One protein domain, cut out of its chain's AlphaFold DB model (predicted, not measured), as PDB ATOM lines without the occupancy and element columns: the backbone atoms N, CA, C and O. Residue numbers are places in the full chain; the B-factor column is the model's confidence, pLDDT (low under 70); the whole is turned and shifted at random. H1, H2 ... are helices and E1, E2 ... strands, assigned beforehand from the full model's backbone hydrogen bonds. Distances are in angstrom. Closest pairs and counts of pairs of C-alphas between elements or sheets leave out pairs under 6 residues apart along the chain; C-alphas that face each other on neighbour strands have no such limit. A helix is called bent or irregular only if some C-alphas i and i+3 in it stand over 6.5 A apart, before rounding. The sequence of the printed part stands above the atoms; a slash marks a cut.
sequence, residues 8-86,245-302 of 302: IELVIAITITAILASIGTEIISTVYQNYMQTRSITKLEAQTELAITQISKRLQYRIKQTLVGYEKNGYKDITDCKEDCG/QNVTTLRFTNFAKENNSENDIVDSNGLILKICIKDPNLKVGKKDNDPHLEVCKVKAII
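This is residues 8 to 86 and 245 to 302 of the 302 residues of an uncharacterized protein of Campylobacter hyointestinalis subsp. hyointestinalis (UniProt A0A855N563). What is the main picture? One very long helix, H1, packs with its second half along one face of a small three-stranded sheet, E3, E4 and E5, while residues 8 to 35 of H1 stick out as a free arm; the small hairpin E1 and E2 lies at the end of the body away from that arm. What are the parts? The printed part has 137 residues, with two named helices and five named strands in the order H1 E1 E2 E3 H2 E4 E5, a mixed class; the larger sheet has the order E3, E4, E5, all antiparallel. How is it shaped? It is an extended rod, with a radius of gyration of the C-alphas of 24.7 A and spans of 92 by 29 by 29 A.

Where is the larger sheet? E3 is residues 247 to 254, 20.7 A long; E4 is residues 271 to 283, 31.8 A long; E5 is residues 292 to 301, 28.7 A long, ending at C-alpha 301 at (31.024, 24.145, 4.398). Where are the helices? H1, residues 8 to 60, runs 77.3 A from C-alpha 8 at (14.331, -43.950, -20.110) to C-alpha 60 at (30.070, 28.986, 0.145). H2, residues 255 to 258, is irregular, but only just: C-alphas 255 and 258 are 7.0 A apart. Where is the smaller sheet? E1 is residues 68 to 71 and E2 residues 74 to 76.

How is the larger sheet paired? E4 is the inner strand; N 251 of E3 and O 274 of E4 are within hydrogen-bond range at 3.0 A. E4 and E5 form a hairpin, with N 277 and O 295 at 2.9 A, and E4 bends by 83 degrees at residue 280. How does H1 sit? With H1 on one face of the sheet there are two layers, helix over strands: it lies over E4 and E5 at a height over the sheet of 7.7 A, along the strands, at 27 degrees to E4 on the local plane. Its closest C-alphas to E5 are those of Leu 44 and Val 295, 6.1 A apart; every O i to N i+4 pair of H1 is within hydrogen-bond range, and H2 is too short for one. What of the rest? E1 and E2 form a hairpin, with N 69 and O 76 at 2.8 A, and E1 is apart from E3, E4 and E5. H2 only grazes the larger sheet, with residues 255 to 256.

How large is it? The two C-alphas farthest apart, those of Ile 8 and Asn 263, are 92.5 A apart; without residues 8 to 35 the body spans 53 by 28 by 28 A. Where is the cut? Residues 87 to 244 are not printed, and C-alphas 86 and 245 are 15.3 A apart; of the links printed whole, H2 to E4 is long. Where is confidence low? The pLDDT is under 70 at residue 83, residues 255 to 269 and residues 285 to 288.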
ATOM      1  N   ILE A   8      13.385 -44.303 -21.180       89.06
ATOM      2  CA  ILE A   8      14.331 -43.950 -20.110       89.06
ATOM      3  C   ILE A   8      15.138 -42.687 -20.440       89.06
ATOM      4  O   ILE A   8      15.324 -41.819 -19.591       89.06
ATOM      5  N   GLU A   9      15.568 -42.552 -21.690       87.69
ATOM      6  CA  GLU A   9      16.356 -41.418 -22.170       87.69
ATOM      7  C   GLU A   9      15.531 -40.122 -22.156       87.69
ATOM      8  O   GLU A   9      16.035 -39.062 -21.789       87.69
ATOM      9  N   LEU A  10      14.229 -40.222 -22.440       89.44
ATOM     10  CA  LEU A  10      13.287 -39.108 -22.338       89.44
ATOM     11  C   LEU A  10      13.090 -38.629 -20.887       89.44
ATOM     12  O   LEU A  10      13.081 -37.425 -20.635       89.44
ATOM     13  N   VAL A  11      12.984 -39.547 -19.921       92.12
ATOM     14  CA  VAL A  11      12.867 -39.191 -18.492       92.12
ATOM     15  C   VAL A  11      14.134 -38.486 -17.994       92.12
ATOM     16  O   VAL A  11      14.052 -37.461 -17.312       92.12
ATOM     17  N   ILE A  12      15.313 -38.984 -18.376       93.25
ATOM     18  CA  ILE A  12      16.596 -38.355 -18.029       93.25
ATOM     19  C   ILE A  12      16.695 -36.948 -18.645       93.25
ATOM     20  O   ILE A  12      17.065 -35.997 -17.960       93.25
ATOM     21  N   ALA A  13      16.296 -36.770 -19.906       93.25
ATOM     22  CA  ALA A  13      16.333 -35.463 -20.562       93.25
ATOM     23  C   ALA A  13      15.424 -34.420 -19.879       93.25
ATOM     24  O   ALA A  13      15.838 -33.277 -19.661       93.25
ATOM     25  N   ILE A  14      14.197 -34.808 -19.512       93.62
ATOM     26  CA  ILE A  14      13.241 -33.917 -18.836       93.62
ATOM     27  C   ILE A  14      13.751 -33.530 -17.445       93.62
ATOM     28  O   ILE A  14      13.707 -32.354 -17.089       93.62
ATOM     29  N   THR A  15      14.271 -34.486 -16.670       94.94
ATOM     30  CA  THR A  15      14.793 -34.213 -15.319       94.94
ATOM     31  C   THR A  15      16.003 -33.282 -15.345       94.94
ATOM     32  O   THR A  15      16.036 -32.314 -14.586       94.94
ATOM     33  N   ILE A  16      16.951 -33.492 -16.265       95.62
ATOM     34  CA  ILE A  16      18.100 -32.590 -16.441       95.62
ATOM     35  C   ILE A  16      17.627 -31.187 -16.832       95.62
ATOM     36  O   ILE A  16      18.090 -30.200 -16.266       95.62
ATOM     37  N   THR A  17      16.664 -31.084 -17.752       94.56
ATOM     38  CA  THR A  17      16.133 -29.788 -18.195       94.56
ATOM     39  C   THR A  17      15.389 -29.072 -17.067       94.56
ATOM     40  O   THR A  17      15.530 -27.863 -16.927       94.56
ATOM     41  N   ALA A  18      14.654 -29.797 -16.219       94.94
ATOM     42  CA  ALA A  18      13.983 -29.235 -15.049       94.94
ATOM     43  C   ALA A  18      14.982 -28.674 -14.022       94.94
ATOM     44  O   ALA A  18      14.793 -27.564 -13.528       94.94
ATOM     45  N   ILE A  19      16.074 -29.396 -13.745       95.31
ATOM     46  CA  ILE A  19      17.133 -28.929 -12.836       95.31
ATOM     47  C   ILE A  19      17.830 -27.692 -13.416       95.31
ATOM     48  O   ILE A  19      17.989 -26.691 -12.717       95.31
ATOM     49  N   LEU A  20      18.199 -27.729 -14.702       95.06
ATOM     50  CA  LEU A  20      18.826 -26.592 -15.384       95.06
ATOM     51  C   LEU A  20      17.901 -25.372 -15.428       95.06
ATOM     52  O   LEU A  20      18.365 -24.254 -15.212       95.06
ATOM     53  N   ALA A  21      16.604 -25.574 -15.662       93.62
ATOM     54  CA  ALA A  21      15.614 -24.506 -15.623       93.62
ATOM     55  C   ALA A  21      15.502 -23.905 -14.216       93.62
ATOM     56  O   ALA A  21      15.537 -22.685 -14.090       93.62
ATOM     57  N   SER A  22      15.450 -24.731 -13.163       94.12
ATOM     58  CA  SER A  22      15.399 -24.260 -11.771       94.12
ATOM     59  C   SER A  22      16.611 -23.390 -11.432       94.12
ATOM     60  O   SER A  22      16.453 -22.224 -11.069       94.12
ATOM     61  N   ILE A  23      17.822 -23.909 -11.655       94.06
ATOM     62  CA  ILE A  23      19.073 -23.182 -11.388       94.06
ATOM     63  C   ILE A  23      19.148 -21.909 -12.243       94.06
ATOM     64  O   ILE A  23      19.497 -20.838 -11.750       94.06
ATOM     65  N   GLY A  24      18.769 -21.997 -13.521       91.38
ATOM     66  CA  GLY A  24      18.729 -20.852 -14.426       91.38
ATOM     67  C   GLY A  24      17.796 -19.746 -13.929       91.38
ATOM     68  O   GLY A  24      18.185 -18.578 -13.918       91.38
ATOM     69  N   THR A  25      16.593 -20.096 -13.463       92.00
ATOM     70  CA  THR A  25      15.636 -19.115 -12.930       92.00
ATOM     71  C   THR A  25      16.132 -18.439 -11.654       92.00
ATOM     72  O   THR A  25      15.973 -17.225 -11.516       92.00
ATOM     73  N   GLU A  26      16.789 -19.174 -10.756       91.06
ATOM     74  CA  GLU A  26      17.366 -18.615  -9.528       91.06
ATOM     75  C   GLU A  26      18.513 -17.644  -9.822       91.06
ATOM     76  O   GLU A  26      18.556 -16.543  -9.261       91.06
ATOM     77  N   ILE A  27      19.410 -18.008 -10.746       90.50
ATOM     78  CA  ILE A  27      20.515 -17.142 -11.177       90.50
ATOM     79  C   ILE A  27      19.964 -15.864 -11.808       90.50
ATOM     80  O   ILE A  27      20.358 -14.768 -11.410       90.50
ATOM     81  N   ILE A  28      19.029 -15.984 -12.758       89.69
ATOM     82  CA  ILE A  28      18.428 -14.825 -13.432       89.69
ATOM     83  C   ILE A  28      17.728 -13.919 -12.414       89.69
ATOM     84  O   ILE A  28      17.914 -12.703 -12.456       89.69
ATOM     85  N   SER A  29      16.971 -14.495 -11.476       86.81
ATOM     86  CA  SER A  29      16.289 -13.737 -10.424       86.81
ATOM     87  C   SER A  29      17.280 -12.969  -9.544       86.81
ATOM     88  O   SER A  29      17.119 -11.768  -9.330       86.81
ATOM     89  N   THR A  30      18.355 -13.630  -9.111       87.31
ATOM     90  CA  THR A  30      19.388 -13.029  -8.258       87.31
ATOM     91  C   THR A  30      20.135 -11.906  -8.980       87.31
ATOM     92  O   THR A  30      20.302 -10.816  -8.435       87.31
ATOM     93  N   VAL A  31      20.546 -12.132 -10.232       88.50
ATOM     94  CA  VAL A  31      21.222 -11.114 -11.053       88.50
ATOM     95  C   VAL A  31      20.308  -9.915 -11.285       88.50
ATOM     96  O   VAL A  31      20.748  -8.775 -11.146       88.50
ATOM     97  N   TYR A  32      19.032 -10.154 -11.587       87.38
ATOM     98  CA  TYR A  32      18.056  -9.089 -11.786       87.38
ATOM     99  C   TYR A  32      17.840  -8.260 -10.512       87.38
ATOM    100  O   TYR A  32      17.874  -7.031 -10.569       87.38
ATOM    101  N   GLN A  33      17.681  -8.911  -9.355       85.50
ATOM    102  CA  GLN A  33      17.546  -8.227  -8.065       85.50
ATOM    103  C   GLN A  33      18.779  -7.375  -7.746       85.50
ATOM    104  O   GLN A  33      18.643  -6.184  -7.459       85.50
ATOM    105  N   ASN A  34      19.979  -7.944  -7.882       86.38
ATOM    106  CA  ASN A  34      21.235  -7.233  -7.642       86.38
ATOM    107  C   ASN A  34      21.421  -6.052  -8.602       86.38
ATOM    108  O   ASN A  34      21.860  -4.976  -8.188       86.38
ATOM    109  N   TYR A  35      21.058  -6.218  -9.876       88.62
ATOM    110  CA  TYR A  35      21.106  -5.139 -10.859       88.62
ATOM    111  C   TYR A  35      20.160  -3.994 -10.482       88.62
ATOM    112  O   TYR A  35      20.572  -2.834 -10.483       88.62
ATOM    113  N   MET A  36      18.911  -4.299 -10.118       86.44
ATOM    114  CA  MET A  36      17.927  -3.285  -9.724       86.44
ATOM    115  C   MET A  36      18.357  -2.533  -8.460       86.44
ATOM    116  O   MET A  36      18.254  -1.305  -8.420       86.44
ATOM    117  N   GLN A  37      18.904  -3.244  -7.468       87.00
ATOM    118  CA  GLN A  37      19.463  -2.632  -6.263       87.00
ATOM    119  C   GLN A  37      20.647  -1.721  -6.588       87.00
ATOM    120  O   GLN A  37      20.633  -0.549  -6.221       87.00
ATOM    121  N   THR A  38      21.631  -2.220  -7.341       89.44
ATOM    122  CA  THR A  38      22.820  -1.445  -7.728       89.44
ATOM    123  C   THR A  38      22.429  -0.193  -8.507       89.44
ATOM    124  O   THR A  38      22.880   0.904  -8.194       89.44
ATOM    125  N   ARG A  39      21.523  -0.324  -9.483       90.81
ATOM    126  CA  ARG A  39      21.021   0.805 -10.274       90.81
ATOM    127  C   ARG A  39      20.350   1.861  -9.398       90.81
ATOM    128  O   ARG A  39      20.550   3.053  -9.634       90.81
ATOM    129  N   SER A  40      19.545   1.438  -8.424       90.19
ATOM    130  CA  SER A  40      18.889   2.353  -7.487       90.19
ATOM    131  C   SER A  40      19.909   3.069  -6.595       90.19
ATOM    132  O   SER A  40      19.884   4.298  -6.533       90.19
ATOM    133  N   ILE A  41      20.873   2.340  -6.015       91.69
ATOM    134  CA  ILE A  41      21.964   2.915  -5.212       91.69
ATOM    135  C   ILE A  41      22.726   3.963  -6.021       91.69
ATOM    136  O   ILE A  41      22.804   5.112  -5.599       91.69
ATOM    137  N   THR A  42      23.213   3.616  -7.215       93.44
ATOM    138  CA  THR A  42      23.975   4.546  -8.062       93.44
ATOM    139  C   THR A  42      23.161   5.790  -8.417       93.44
ATOM    140  O   THR A  42      23.687   6.905  -8.417       93.44
ATOM    141  N   LYS A  43      21.861   5.634  -8.699       93.94
ATOM    142  CA  LYS A  43      20.973   6.770  -8.972       93.94
ATOM    143  C   LYS A  43      20.827   7.670  -7.744       93.94
ATOM    144  O   LYS A  43      20.978   8.884  -7.876       93.94
ATOM    145  N   LEU A  44      20.536   7.097  -6.577       94.56
ATOM    146  CA  LEU A  44      20.394   7.847  -5.328       94.56
ATOM    147  C   LEU A  44      21.700   8.541  -4.934       94.56
ATOM    148  O   LEU A  44      21.670   9.696  -4.516       94.56
ATOM    149  N   GLU A  45      22.847   7.885  -5.107       95.25
ATOM    150  CA  GLU A  45      24.166   8.478  -4.876       95.25
ATOM    151  C   GLU A  45      24.399   9.695  -5.767       95.25
ATOM    152  O   GLU A  45      24.756  10.756  -5.255       95.25
ATOM    153  N   ALA A  46      24.141   9.574  -7.072       95.56
ATOM    154  CA  ALA A  46      24.288  10.681  -8.010       95.56
ATOM    155  C   ALA A  46      23.341  11.848  -7.680       95.56
ATOM    156  O   ALA A  46      23.758  13.006  -7.686       95.56
ATOM    157  N   GLN A  47      22.077  11.556  -7.352       95.06
ATOM    158  CA  GLN A  47      21.088  12.573  -6.980       95.06
ATOM    159  C   GLN A  47      21.457  13.285  -5.675       95.06
ATOM    160  O   GLN A  47      21.416  14.514  -5.609       95.06
ATOM    161  N   THR A  48      21.857  12.528  -4.652       95.44
ATOM    162  CA  THR A  48      22.240  13.082  -3.348       95.44
ATOM    163  C   THR A  48      23.525  13.902  -3.465       95.44
ATOM    164  O   THR A  48      23.609  14.985  -2.885       95.44
ATOM    165  N   GLU A  49      24.501  13.442  -4.255       96.31
ATOM    166  CA  GLU A  49      25.751  14.167  -4.506       96.31
ATOM    167  C   GLU A  49      25.516  15.476  -5.273       96.31
ATOM    168  O   GLU A  49      26.072  16.520  -4.918       96.31
ATOM    169  N   LEU A  50      24.651  15.458  -6.291       95.69
ATOM    170  CA  LEU A  50      24.284  16.664  -7.028       95.69
ATOM    171  C   LEU A  50      23.594  17.682  -6.110       95.69
ATOM    172  O   LEU A  50      23.994  18.849  -6.077       95.69
ATOM    173  N   ALA A  51      22.611  17.230  -5.325       95.56
ATOM    174  CA  ALA A  51      21.864  18.076  -4.401       95.56
ATOM    175  C   ALA A  51      22.779  18.713  -3.344       95.56
ATOM    176  O   ALA A  51      22.794  19.937  -3.183       95.56
ATOM    177  N   ILE A  52      23.597  17.906  -2.658       95.06
ATOM    178  CA  ILE A  52      24.489  18.411  -1.610       95.06
ATOM    179  C   ILE A  52      25.551  19.350  -2.182       95.06
ATOM    180  O   ILE A  52      25.878  20.360  -1.554       95.06
ATOM    181  N   THR A  53      26.065  19.081  -3.385       95.19
ATOM    182  CA  THR A  53      27.059  19.941  -4.030       95.19
ATOM    183  C   THR A  53      26.462  21.266  -4.488       95.19
ATOM    184  O   THR A  53      27.070  22.305  -4.222       95.19
ATOM    185  N   GLN A  54      25.269  21.273  -5.088       93.62
ATOM    186  CA  GLN A  54      24.589  22.511  -5.481       93.62
ATOM    187  C   GLN A  54      24.336  23.419  -4.269       93.62
ATOM    188  O   GLN A  54      24.631  24.616  -4.308       93.62
ATOM    189  N   ILE A  55      23.850  22.843  -3.168       93.94
ATOM    190  CA  ILE A  55      23.583  23.581  -1.930       93.94
ATOM    191  C   ILE A  55      24.882  24.090  -1.311       93.94
ATOM    192  O   ILE A  55      24.988  25.271  -0.985       93.94
ATOM    193  N   SER A  56      25.897  23.230  -1.216       93.25
ATOM    194  CA  SER A  56      27.196  23.603  -0.650       93.25
ATOM    195  C   SER A  56      27.836  24.758  -1.415       93.25
ATOM    196  O   SER A  56      28.338  25.691  -0.798       93.25
ATOM    197  N   LYS A  57      27.784  24.742  -2.754       92.19
ATOM    198  CA  LYS A  57      28.320  25.827  -3.589       92.19
ATOM    199  C   LYS A  57      27.604  27.154  -3.359       92.19
ATOM    200  O   LYS A  57      28.258  28.189  -3.315       92.19
ATOM    201  N   ARG A  58      26.287  27.135  -3.156       91.62
ATOM    202  CA  ARG A  58      25.532  28.348  -2.818       91.62
ATOM    203  C   ARG A  58      25.842  28.843  -1.406       91.62
ATOM    204  O   ARG A  58      25.976  30.042  -1.195       91.62
ATOM    205  N   LEU A  59      25.992  27.932  -0.448       92.00
ATOM    206  CA  LEU A  59      26.343  28.286   0.925       92.00
ATOM    207  C   LEU A  59      27.776  28.813   1.052       92.00
ATOM    208  O   LEU A  59      28.021  29.614   1.947       92.00
ATOM    209  N   GLN A  60      28.706  28.430   0.171       91.44
ATOM    210  CA  GLN A  60      30.070  28.986   0.145       91.44
ATOM    211  C   GLN A  60      30.090  30.510  -0.049       91.44
ATOM    212  O   GLN A  60      30.947  31.179   0.516       91.44
ATOM    213  N   TYR A  61      29.129  31.062  -0.795       91.12
ATOM    214  CA  TYR A  61      29.007  32.503  -1.047       91.12
ATOM    215  C   TYR A  61      27.926  33.174  -0.187       91.12
ATOM    216  O   TYR A  61      27.410  34.238  -0.529       91.12
ATOM    217  N   ARG A  62      27.551  32.566   0.946       91.88
ATOM    218  CA  ARG A  62      26.632  33.206   1.893       91.88
ATOM    219  C   ARG A  62      27.296  34.385   2.597       91.88
ATOM    220  O   ARG A  62      28.476  34.329   2.941       91.88
ATOM    221  N   ILE A  63      26.501  35.396   2.928       91.75
ATOM    222  CA  ILE A  63      26.890  36.386   3.930       91.75
ATOM    223  C   ILE A  63      26.700  35.728   5.301       91.75
ATOM    224  O   ILE A  63      25.575  35.540   5.762       91.75
ATOM    225  N   LYS A  64      27.811  35.307   5.911       88.06
ATOM    226  CA  LYS A  64      27.852  34.367   7.047       88.06
ATOM    227  C   LYS A  64      26.971  34.783   8.230       88.06
ATOM    228  O   LYS A  64      26.152  33.982   8.663       88.06
ATOM    229  N   GLN A  65      27.063  36.044   8.645       86.38
ATOM    230  CA  GLN A  65      26.298  36.630   9.755       86.38
ATOM    231  C   GLN A  65      24.770  36.688   9.527       86.38
ATOM    232  O   GLN A  65      24.024  36.979  10.448       86.38
ATOM    233  N   THR A  66      24.287  36.421   8.307       89.81
ATOM    234  CA  THR A  66      22.845  36.434   7.982       89.81
ATOM    235  C   THR A  66      22.205  35.048   7.990       89.81
ATOM    236  O   THR A  66      21.047  34.901   7.609       89.81
ATOM    237  N   LEU A  67      22.957  34.005   8.340       90.19
ATOM    238  CA  LEU A  67      22.438  32.644   8.332       90.19
ATOM    239  C   LEU A  67      21.429  32.445   9.468       90.19
ATOM    240  O   LEU A  67      21.757  32.614  10.639       90.19
ATOM    241  N   VAL A  68      20.226  32.004   9.115       89.69
ATOM    242  CA  VAL A  68      19.129  31.756  10.057       89.69
ATOM    243  C   VAL A  68      18.450  30.423   9.757       89.69
ATOM    244  O   VAL A  68      18.495  29.923   8.630       89.69
ATOM    245  N   GLY A  69      17.798  29.850  10.763       90.31
ATOM    246  CA  GLY A  69      16.852  28.756  10.587       90.31
ATOM    247  C   GLY A  69      15.545  29.247   9.955       90.31
ATOM    248  O   GLY A  69      15.102  30.373  10.192       90.31
ATOM    249  N   TYR A  70      14.919  28.392   9.151       89.50
ATOM    250  CA  TYR A  70      13.644  28.656   8.490       89.50
ATOM    251  C   TYR A  70      12.639  27.548   8.810       89.50
ATOM    252  O   TYR A  70      12.817  26.391   8.423       89.50
ATOM    253  N   GLU A  71      11.562  27.912   9.505       85.00
ATOM    254  CA  GLU A  71      10.524  26.980   9.944       85.00
ATOM    255  C   GLU A  71       9.145  27.647   9.850       85.00
ATOM    256  O   GLU A  71       8.956  28.761  10.334       85.00
ATOM    257  N   LYS A  72       8.153  26.971   9.248       75.81
ATOM    258  CA  LYS A  72       6.745  27.430   9.178       75.81
ATOM    259  C   LYS A  72       6.569  28.878   8.668       75.81
ATOM    260  O   LYS A  72       5.702  29.603   9.148       75.81
ATOM    261  N   ASN A  73       7.354  29.285   7.668       74.31
ATOM    262  CA  ASN A  73       7.390  30.651   7.117       74.31
ATOM    263  C   ASN A  73       7.892  31.741   8.085       74.31
ATOM    264  O   ASN A  73       7.659  32.923   7.839       74.31
ATOM    265  N   GLY A  74       8.576  31.357   9.162       84.44
ATOM    266  CA  GLY A  74       9.260  32.262  10.080       84.44
ATOM    267  C   GLY A  74      10.770  32.038  10.087       84.44
ATOM    268  O   GLY A  74      11.259  30.980   9.678       84.44
ATOM    269  N   TYR A  75      11.492  33.044  10.574       89.00
ATOM    270  CA  TYR A  75      12.940  33.009  10.743       89.00
ATOM    271  C   TYR A  75      13.290  32.928  12.221       89.00
ATOM    272  O   TYR A  75      12.699  33.630  13.044       89.00
ATOM    273  N   LYS A  76      14.250  32.067  12.539       87.25
ATOM    274  CA  LYS A  76      14.769  31.860  13.892       87.25
ATOM    275  C   LYS A  76      16.281  31.801  13.839       87.25
ATOM    276  O   LYS A  76      16.839  31.450  12.800       87.25
ATOM    277  N   ASP A  77      16.943  32.094  14.943       83.31
ATOM    278  CA  ASP A  77      18.385  31.910  14.993       83.31
ATOM    279  C   ASP A  77      18.738  30.427  14.822       83.31
ATOM    280  O   ASP A  77      17.969  29.519  15.156       83.31
ATOM    281  N   ILE A  78      19.895  30.166  14.212       79.56
ATOM    282  CA  ILE A  78      20.304  28.807  13.832       79.56
ATOM    283  C   ILE A  78      20.448  27.879  15.052       79.56
ATOM    284  O   ILE A  78      20.320  26.661  14.929       79.56
ATOM    285  N   THR A  79      20.686  28.451  16.233       76.19
ATOM    286  CA  THR A  79      20.758  27.759  17.527       76.19
ATOM    287  C   THR A  79      19.428  27.124  17.928       76.19
ATOM    288  O   THR A  79      19.427  26.029  18.492       76.19
ATOM    289  N   ASP A  80      18.310  27.748  17.551       77.56
ATOM    290  CA  ASP A  80      16.947  27.335  17.914       77.56
ATOM    291  C   ASP A  80      16.311  26.384  16.885       77.56
ATOM    292  O   ASP A  80      15.170  25.929  17.029       77.56
ATOM    293  N   CYS A  81      17.051  26.078  15.821       73.88
ATOM    294  CA  CYS A  81      16.643  25.240  14.702       73.88
ATOM    295  C   CYS A  81      16.661  23.752  15.127       73.88
ATOM    296  O   CYS A  81      17.697  23.202  15.513       73.88
ATOM    297  N   LYS A  82      15.487  23.103  15.097       72.00
ATOM    298  CA  LYS A  82      15.292  21.674  15.433       72.00
ATOM    299  C   LYS A  82      15.529  20.763  14.211       72.00
ATOM    300  O   LYS A  82      16.053  21.206  13.194       72.00
ATOM    301  N   GLU A  83      15.190  19.475  14.306       67.25
ATOM    302  CA  GLU A  83      15.298  18.536  13.175       67.25
ATOM    303  C   GLU A  83      14.405  18.951  11.991       67.25
ATOM    304  O   GLU A  83      13.344  19.539  12.193       67.25
ATOM    305  N   ASP A  84      14.868  18.687  10.762       72.25
ATOM    306  CA  ASP A  84      14.253  19.092   9.481       72.25
ATOM    307  C   ASP A  84      14.006  20.603   9.300       72.25
ATOM    308  O   ASP A  84      13.316  21.038   8.373       72.25
ATOM    309  N   CYS A  85      14.607  21.428  10.155       85.44
ATOM    310  CA  CYS A  85      14.574  22.871  10.018       85.44
ATOM    311  C   CYS A  85      15.366  23.297   8.770       85.44
ATOM    312  O   CYS A  85      16.513  22.895   8.546       85.44
ATOM    313  N   GLY A  86      14.716  24.103   7.932       90.56
ATOM    314  CA  GLY A  86      15.355  24.720   6.783       90.56
ATOM    315  C   GLY A  86      16.334  25.808   7.210       90.56
ATOM    316  O   GLY A  86      16.434  26.158   8.384       90.56
ATOM    317  N   GLN A 245      13.789  15.163  -4.743       94.12
ATOM    318  CA  GLN A 245      12.512  14.589  -4.307       94.12
ATOM    319  C   GLN A 245      12.776  13.432  -3.344       94.12
ATOM    320  O   GLN A 245      13.863  12.858  -3.376       94.12
ATOM    321  N   ASN A 246      11.779  13.056  -2.541       93.50
ATOM    322  CA  ASN A 246      11.884  11.966  -1.561       93.50
ATOM    323  C   ASN A 246      13.020  12.170  -0.544       93.50
ATOM    324  O   ASN A 246      13.690  11.218  -0.138       93.50
ATOM    325  N   VAL A 247      13.242  13.418  -0.134       92.69
ATOM    326  CA  VAL A 247      14.236  13.768   0.880       92.69
ATOM    327  C   VAL A 247      13.675  13.440   2.253       92.69
ATOM    328  O   VAL A 247      12.631  13.943   2.662       92.69
ATOM    329  N   THR A 248      14.360  12.561   2.962       91.12
ATOM    330  CA  THR A 248      13.930  12.059   4.270       91.12
ATOM    331  C   THR A 248      14.520  12.854   5.414       91.12
ATOM    332  O   THR A 248      13.860  13.003   6.433       91.12
ATOM    333  N   THR A 249      15.746  13.349   5.244       90.44
ATOM    334  CA  THR A 249      16.480  14.118   6.250       90.44
ATOM    335  C   THR A 249      17.161  15.305   5.589       90.44
ATOM    336  O   THR A 249      17.900  15.136   4.612       90.44
ATOM    337  N   LEU A 250      16.983  16.484   6.180       90.75
ATOM    338  CA  LEU A 250      17.797  17.668   5.924       90.75
ATOM    339  C   LEU A 250      18.270  18.207   7.268       90.75
ATOM    340  O   LEU A 250      17.465  18.609   8.103       90.75
ATOM    341  N   ARG A 251      19.585  18.209   7.486       88.69
ATOM    342  CA  ARG A 251      20.152  18.655   8.758       88.69
ATOM    343  C   ARG A 251      21.335  19.574   8.544       88.69
ATOM    344  O   ARG A 251      22.238  19.275   7.762       88.69
ATOM    345  N   PHE A 252      21.326  20.653   9.312       86.50
ATOM    346  CA  PHE A 252      22.391  21.630   9.389       86.50
ATOM    347  C   PHE A 252      22.942  21.647  10.810       86.50
ATOM    348  O   PHE A 252      22.198  21.854  11.767       86.50
ATOM    349  N   THR A 253      24.243  21.420  10.950       80.62
ATOM    350  CA  THR A 253      24.938  21.510  12.236       80.62
ATOM    351  C   THR A 253      25.998  22.591  12.128       80.62
ATOM    352  O   THR A 253      26.890  22.498  11.288       80.62
ATOM    353  N   ASN A 254      25.897  23.628  12.955       75.56
ATOM    354  CA  ASN A 254      26.945  24.634  13.078       75.56
ATOM    355  C   ASN A 254      28.128  24.035  13.868       75.56
ATOM    356  O   ASN A 254      27.890  23.360  14.873       75.56
ATOM    357  N   PHE A 255      29.375  24.273  13.442       67.31
ATOM    358  CA  PHE A 255      30.565  23.853  14.206       67.31
ATOM    359  C   PHE A 255      30.611  24.470  15.609       67.31
ATOM    360  O   PHE A 255      31.261  23.925  16.494       67.31
ATOM    361  N   ALA A 256      29.863  25.551  15.836       56.00
ATOM    362  CA  ALA A 256      29.865  26.278  17.097       56.00
ATOM    363  C   ALA A 256      29.248  25.507  18.274       56.00
ATOM    364  O   ALA A 256      29.367  25.921  19.423       56.00
ATOM    365  N   LYS A 257      28.559  24.393  18.001       51.47
ATOM    366  CA  LYS A 257      27.728  23.698  18.989       51.47
ATOM    367  C   LYS A 257      28.512  22.887  20.035       51.47
ATOM    368  O   LYS A 257      27.872  22.245  20.861       51.47
ATOM    369  N   GLU A 258      29.848  22.887  20.009       44.44
ATOM    370  CA  GLU A 258      30.667  22.077  20.931       44.44
ATOM    371  C   GLU A 258      31.194  22.804  22.177       44.44
ATOM    372  O   GLU A 258      31.637  22.125  23.099       44.44
ATOM    373  N   ASN A 259      31.054  24.129  22.303       38.38
ATOM    374  CA  ASN A 259      31.500  24.840  23.509       38.38
ATOM    375  C   ASN A 259      30.323  25.504  24.235       38.38
ATOM    376  O   ASN A 259      29.970  26.648  23.970       38.38
ATOM    377  N   ASN A 260      29.730  24.776  25.186       41.97
ATOM    378  CA  ASN A 260      28.830  25.329  26.203       41.97
ATOM    379  C   ASN A 260      29.623  26.212  27.185       41.97
ATOM    380  O   ASN A 260      29.867  25.815  28.324       41.97
ATOM    381  N   SER A 261      30.043  27.397  26.749       42.28
ATOM    382  CA  SER A 261      30.499  28.463  27.636       42.28
ATOM    383  C   SER A 261      29.638  29.684  27.361       42.28
ATOM    384  O   SER A 261      29.613  30.207  26.252       42.28
ATOM    385  N   GLU A 262      28.904  30.107  28.384       43.75
ATOM    386  CA  GLU A 262      27.857  31.136  28.388       43.75
ATOM    387  C   GLU A 262      28.353  32.548  27.995       43.75
ATOM    388  O   GLU A 262      27.587  33.499  28.061       43.75
ATOM    389  N   ASN A 263      29.617  32.694  27.572       40.69
ATOM    390  CA  ASN A 263      30.247  33.960  27.183       40.69
ATOM    391  C   ASN A 263      31.246  33.854  26.008       40.69
ATOM    392  O   ASN A 263      31.945  34.829  25.739       40.69
ATOM    393  N   ASP A 264      31.342  32.722  25.301       38.72
ATOM    394  CA  ASP A 264      32.228  32.630  24.133       38.72
ATOM    395  C   ASP A 264      31.463  32.934  22.841       38.72
ATOM    396  O   ASP A 264      30.574  32.194  22.421       38.72
ATOM    397  N   ILE A 265      31.833  34.038  22.190       42.81
ATOM    398  CA  ILE A 265      31.415  34.384  20.830       42.81
ATOM    399  C   ILE A 265      32.005  33.316  19.908       42.81
ATOM    400  O   ILE A 265      33.179  33.362  19.540       42.81
ATOM    401  N   VAL A 266      31.216  32.292  19.583       44.19
ATOM    402  CA  VAL A 266      31.718  31.184  18.774       44.19
ATOM    403  C   VAL A 266      31.746  31.593  17.300       44.19
ATOM    404  O   VAL A 266      30.805  31.373  16.539       44.19
ATOM    405  N   ASP A 267      32.883  32.153  16.896       48.09
ATOM    406  CA  ASP A 267      33.247  32.623  15.549       48.09
ATOM    407  C   ASP A 267      33.261  31.534  14.455       48.09
ATOM    408  O   ASP A 267      33.611  31.787  13.289       48.09
ATOM    409  N   SER A 268      32.896  30.291  14.778       50.47
ATOM    410  CA  SER A 268      32.892  29.222  13.788       50.47
ATOM    411  C   SER A 268      31.663  29.351  12.892       50.47
ATOM    412  O   SER A 268      30.611  28.767  13.117       50.47
ATOM    413  N   ASN A 269      31.823  30.105  11.813       62.56
ATOM    414  CA  ASN A 269      30.806  30.277  10.785       62.56
ATOM    415  C   ASN A 269      30.595  29.042   9.905       62.56
ATOM    416  O   ASN A 269      29.786  29.110   8.986       62.56
ATOM    417  N   GLY A 270      31.345  27.954  10.084       76.12
ATOM    418  CA  GLY A 270      31.213  26.781   9.229       76.12
ATOM    419  C   GLY A 270      29.971  25.942   9.573       76.12
ATOM    420  O   GLY A 270      29.453  25.969  10.687       76.12
ATOM    421  N   LEU A 271      29.502  25.165   8.606       84.50
ATOM    422  CA  LEU A 271      28.265  24.407   8.706       84.50
ATOM    423  C   LEU A 271      28.423  23.033   8.058       84.50
ATOM    424  O   LEU A 271      28.945  22.903   6.952       84.50
ATOM    425  N   ILE A 272      27.969  22.001   8.758       88.56
ATOM    426  CA  ILE A 272      27.874  20.634   8.258       88.56
ATOM    427  C   ILE A 272      26.459  20.433   7.727       88.56
ATOM    428  O   ILE A 272      25.481  20.590   8.457       88.56
ATOM    429  N   LEU A 273      26.361  20.065   6.456       90.50
ATOM    430  CA  LEU A 273      25.123  19.711   5.781       90.50
ATOM    431  C   LEU A 273      25.025  18.194   5.657       90.50
ATOM    432  O   LEU A 273      25.930  17.573   5.103       90.50
ATOM    433  N   LYS A 274      23.916  17.610   6.117       92.56
ATOM    434  CA  LYS A 274      23.535  16.218   5.858       92.56
ATOM    435  C   LYS A 274      22.224  16.173   5.074       92.56
ATOM    436  O   LYS A 274      21.247  16.802   5.477       92.56
ATOM    437  N   ILE A 275      22.211  15.402   3.990       93.38
ATOM    438  CA  ILE A 275      21.022  15.138   3.168       93.38
ATOM    439  C   ILE A 275      20.877  13.631   3.001       93.38
ATOM    440  O   ILE A 275      21.866  12.963   2.697       93.38
ATOM    441  N   CYS A 276      19.660  13.121   3.178       94.19
ATOM    442  CA  CYS A 276      19.304  11.734   2.886       94.19
ATOM    443  C   CYS A 276      18.136  11.677   1.898       94.19
ATOM    444  O   CYS A 276      17.163  12.422   2.042       94.19
ATOM    445  N   ILE A 277      18.244  10.812   0.890       94.69
ATOM    446  CA  ILE A 277      17.224  10.602  -0.143       94.69
ATOM    447  C   ILE A 277      16.885   9.115  -0.197       94.69
ATOM    448  O   ILE A 277      17.788   8.277  -0.257       94.69
ATOM    449  N   LYS A 278      15.586   8.795  -0.210       93.06
ATOM    450  CA  LYS A 278      15.093   7.415  -0.316       93.06
ATOM    451  C   LYS A 278      14.603   7.065  -1.720       93.06
ATOM    452  O   LYS A 278      14.046   7.913  -2.418       93.06
ATOM    453  N   ASP A 279      14.717   5.792  -2.094       90.38
ATOM    454  CA  ASP A 279      13.984   5.228  -3.229       90.38
ATOM    455  C   ASP A 279      12.611   4.717  -2.754       90.38
ATOM    456  O   ASP A 279      12.539   3.735  -2.008       90.38
ATOM    457  N   PRO A 280      11.497   5.338  -3.185       84.50
ATOM    458  CA  PRO A 280      10.162   4.915  -2.774       84.50
ATOM    459  C   PRO A 280       9.766   3.532  -3.312       84.50
ATOM    460  O   PRO A 280       8.818   2.942  -2.805       84.50
ATOM    461  N   ASN A 281      10.468   2.995  -4.314       83.56
ATOM    462  CA  ASN A 281      10.102   1.741  -4.976       83.56
ATOM    463  C   ASN A 281      10.932   0.540  -4.514       83.56
ATOM    464  O   ASN A 281      10.567  -0.597  -4.808       83.56
ATOM    465  N   LEU A 282      12.045   0.769  -3.810       81.62
ATOM    466  CA  LEU A 282      12.964  -0.294  -3.415       81.62
ATOM    467  C   LEU A 282      13.047  -0.418  -1.893       81.62
ATOM    468  O   LEU A 282      13.518   0.486  -1.207       81.62
ATOM    469  N   LYS A 283      12.611  -1.570  -1.377       80.06
ATOM    470  CA  LYS A 283      12.776  -1.962   0.028       80.06
ATOM    471  C   LYS A 283      14.063  -2.768   0.192       80.06
ATOM    472  O   LYS A 283      14.416  -3.558  -0.684       80.06
ATOM    473  N   VAL A 284      14.758  -2.573   1.311       74.62
ATOM    474  CA  VAL A 284      16.004  -3.301   1.627       74.62
ATOM    475  C   VAL A 284      15.707  -4.727   2.121       74.62
ATOM    476  O   VAL A 284      16.579  -5.591   2.071       74.62
ATOM    477  N   GLY A 285      14.464  -5.011   2.528       68.00
ATOM    478  CA  GLY A 285      14.020  -6.345   2.937       68.00
ATOM    479  C   GLY A 285      12.708  -6.809   2.285       68.00
ATOM    480  O   GLY A 285      12.172  -6.161   1.386       68.00
ATOM    481  N   LYS A 286      12.233  -7.993   2.698       63.38
ATOM    482  CA  LYS A 286      11.091  -8.718   2.102       63.38
ATOM    483  C   LYS A 286       9.748  -8.468   2.804       63.38
ATOM    484  O   LYS A 286       8.726  -8.931   2.305       63.38
ATOM    485  N   LYS A 287       9.732  -7.814   3.966       65.50
ATOM    486  CA  LYS A 287       8.520  -7.521   4.744       65.50
ATOM    487  C   LYS A 287       7.980  -6.138   4.405       65.50
ATOM    488  O   LYS A 287       8.722  -5.235   4.024       65.50
ATOM    489  N   ASP A 288       6.683  -5.942   4.624       59.00
ATOM    490  CA  ASP A 288       6.036  -4.667   4.311       59.00
ATOM    491  C   ASP A 288       6.578  -3.481   5.113       59.00
ATOM    492  O   ASP A 288       6.626  -2.376   4.572       59.00
ATOM    493  N   ASN A 289       7.067  -3.738   6.329       70.69
ATOM    494  CA  ASN A 289       7.644  -2.743   7.235       70.69
ATOM    495  C   ASN A 289       9.155  -2.530   7.046       70.69
ATOM    496  O   ASN A 289       9.756  -1.789   7.823       70.69
ATOM    497  N   ASP A 290       9.788  -3.195   6.075       71.50
ATOM    498  CA  ASP A 290      11.228  -3.051   5.882       71.50
ATOM    499  C   ASP A 290      11.566  -1.662   5.319       71.50
ATOM    500  O   ASP A 290      10.831  -1.133   4.475       71.50
ATOM    501  N   PRO A 291      12.674  -1.053   5.780       75.12
ATOM    502  CA  PRO A 291      13.042   0.288   5.370       75.12
ATOM    503  C   PRO A 291      13.310   0.333   3.867       75.12
ATOM    504  O   PRO A 291      13.856  -0.597   3.260       75.12
ATOM    505  N   HIS A 292      12.926   1.454   3.270       83.75
ATOM    506  CA  HIS A 292      13.303   1.770   1.904       83.75
ATOM    507  C   HIS A 292      14.808   1.998   1.809       83.75
ATOM    508  O   HIS A 292      15.439   2.438   2.771       83.75
ATOM    509  N   LEU A 293      15.375   1.704   0.638       87.69
ATOM    510  CA  LEU A 293      16.760   2.045   0.364       87.69
ATOM    511  C   LEU A 293      16.923   3.562   0.475       87.69
ATOM    512  O   LEU A 293      16.185   4.321  -0.153       87.69
ATOM    513  N   GLU A 294      17.910   3.990   1.251       91.44
ATOM    514  CA  GLU A 294      18.229   5.390   1.483       91.44
ATOM    515  C   GLU A 294      19.733   5.608   1.339       91.44
ATOM    516  O   GLU A 294      20.542   4.791   1.779       91.44
ATOM    517  N   VAL A 295      20.102   6.729   0.726       93.88
ATOM    518  CA  VAL A 295      21.489   7.181   0.635       93.88
ATOM    519  C   VAL A 295      21.609   8.531   1.322       93.88
ATOM    520  O   VAL A 295      20.859   9.460   1.024       93.88
ATOM    521  N   CYS A 296      22.590   8.647   2.215       94.75
ATOM    522  CA  CYS A 296      22.923   9.883   2.910       94.75
ATOM    523  C   CYS A 296      24.305  10.394   2.492       94.75
ATOM    524  O   CYS A 296      25.265   9.626   2.415       94.75
ATOM    525  N   LYS A 297      24.435  11.709   2.305       95.31
ATOM    526  CA  LYS A 297      25.725  12.393   2.132       95.31
ATOM    527  C   LYS A 297      25.876  13.501   3.165       95.31
ATOM    528  O   LYS A 297      24.892  14.097   3.602       95.31
ATOM    529  N   VAL A 298      27.124  13.767   3.539       93.56
ATOM    530  CA  VAL A 298      27.502  14.816   4.489       93.56
ATOM    531  C   VAL A 298      28.604  15.670   3.877       93.56
ATOM    532  O   VAL A 298      29.517  15.138   3.247       93.56
ATOM    533  N   LYS A 299      28.528  16.990   4.056       92.94
ATOM    534  CA  LYS A 299      29.523  17.935   3.545       92.94
ATOM    535  C   LYS A 299      29.735  19.080   4.524       92.94
ATOM    536  O   LYS A 299      28.776  19.706   4.967       92.94
ATOM    537  N   ALA A 300      30.996  19.348   4.843       88.31
ATOM    538  CA  ALA A 300      31.402  20.521   5.602       88.31
ATOM    539  C   ALA A 300      31.527  21.736   4.674       88.31
ATOM    540  O   ALA A 300      32.056  21.637   3.563       88.31
ATOM    541  N   ILE A 301      31.038  22.883   5.133       86.56
ATOM    542  CA  ILE A 301      31.024  24.145   4.398       86.56
ATOM    543  C   ILE A 301      31.646  25.208   5.300       86.56
ATOM    544  O   ILE A 301      31.078  25.549   6.334       86.56
ATOM    545  N   ILE A 302      32.799  25.734   4.896       75.19
ATOM    546  CA  ILE A 302      33.594  26.715   5.651       75.19
ATOM    547  C   ILE A 302      33.359  28.122   5.096       75.19
ATOM    548  O   ILE A 302      33.162  28.240   3.868       75.19
TER     549      ILE A 302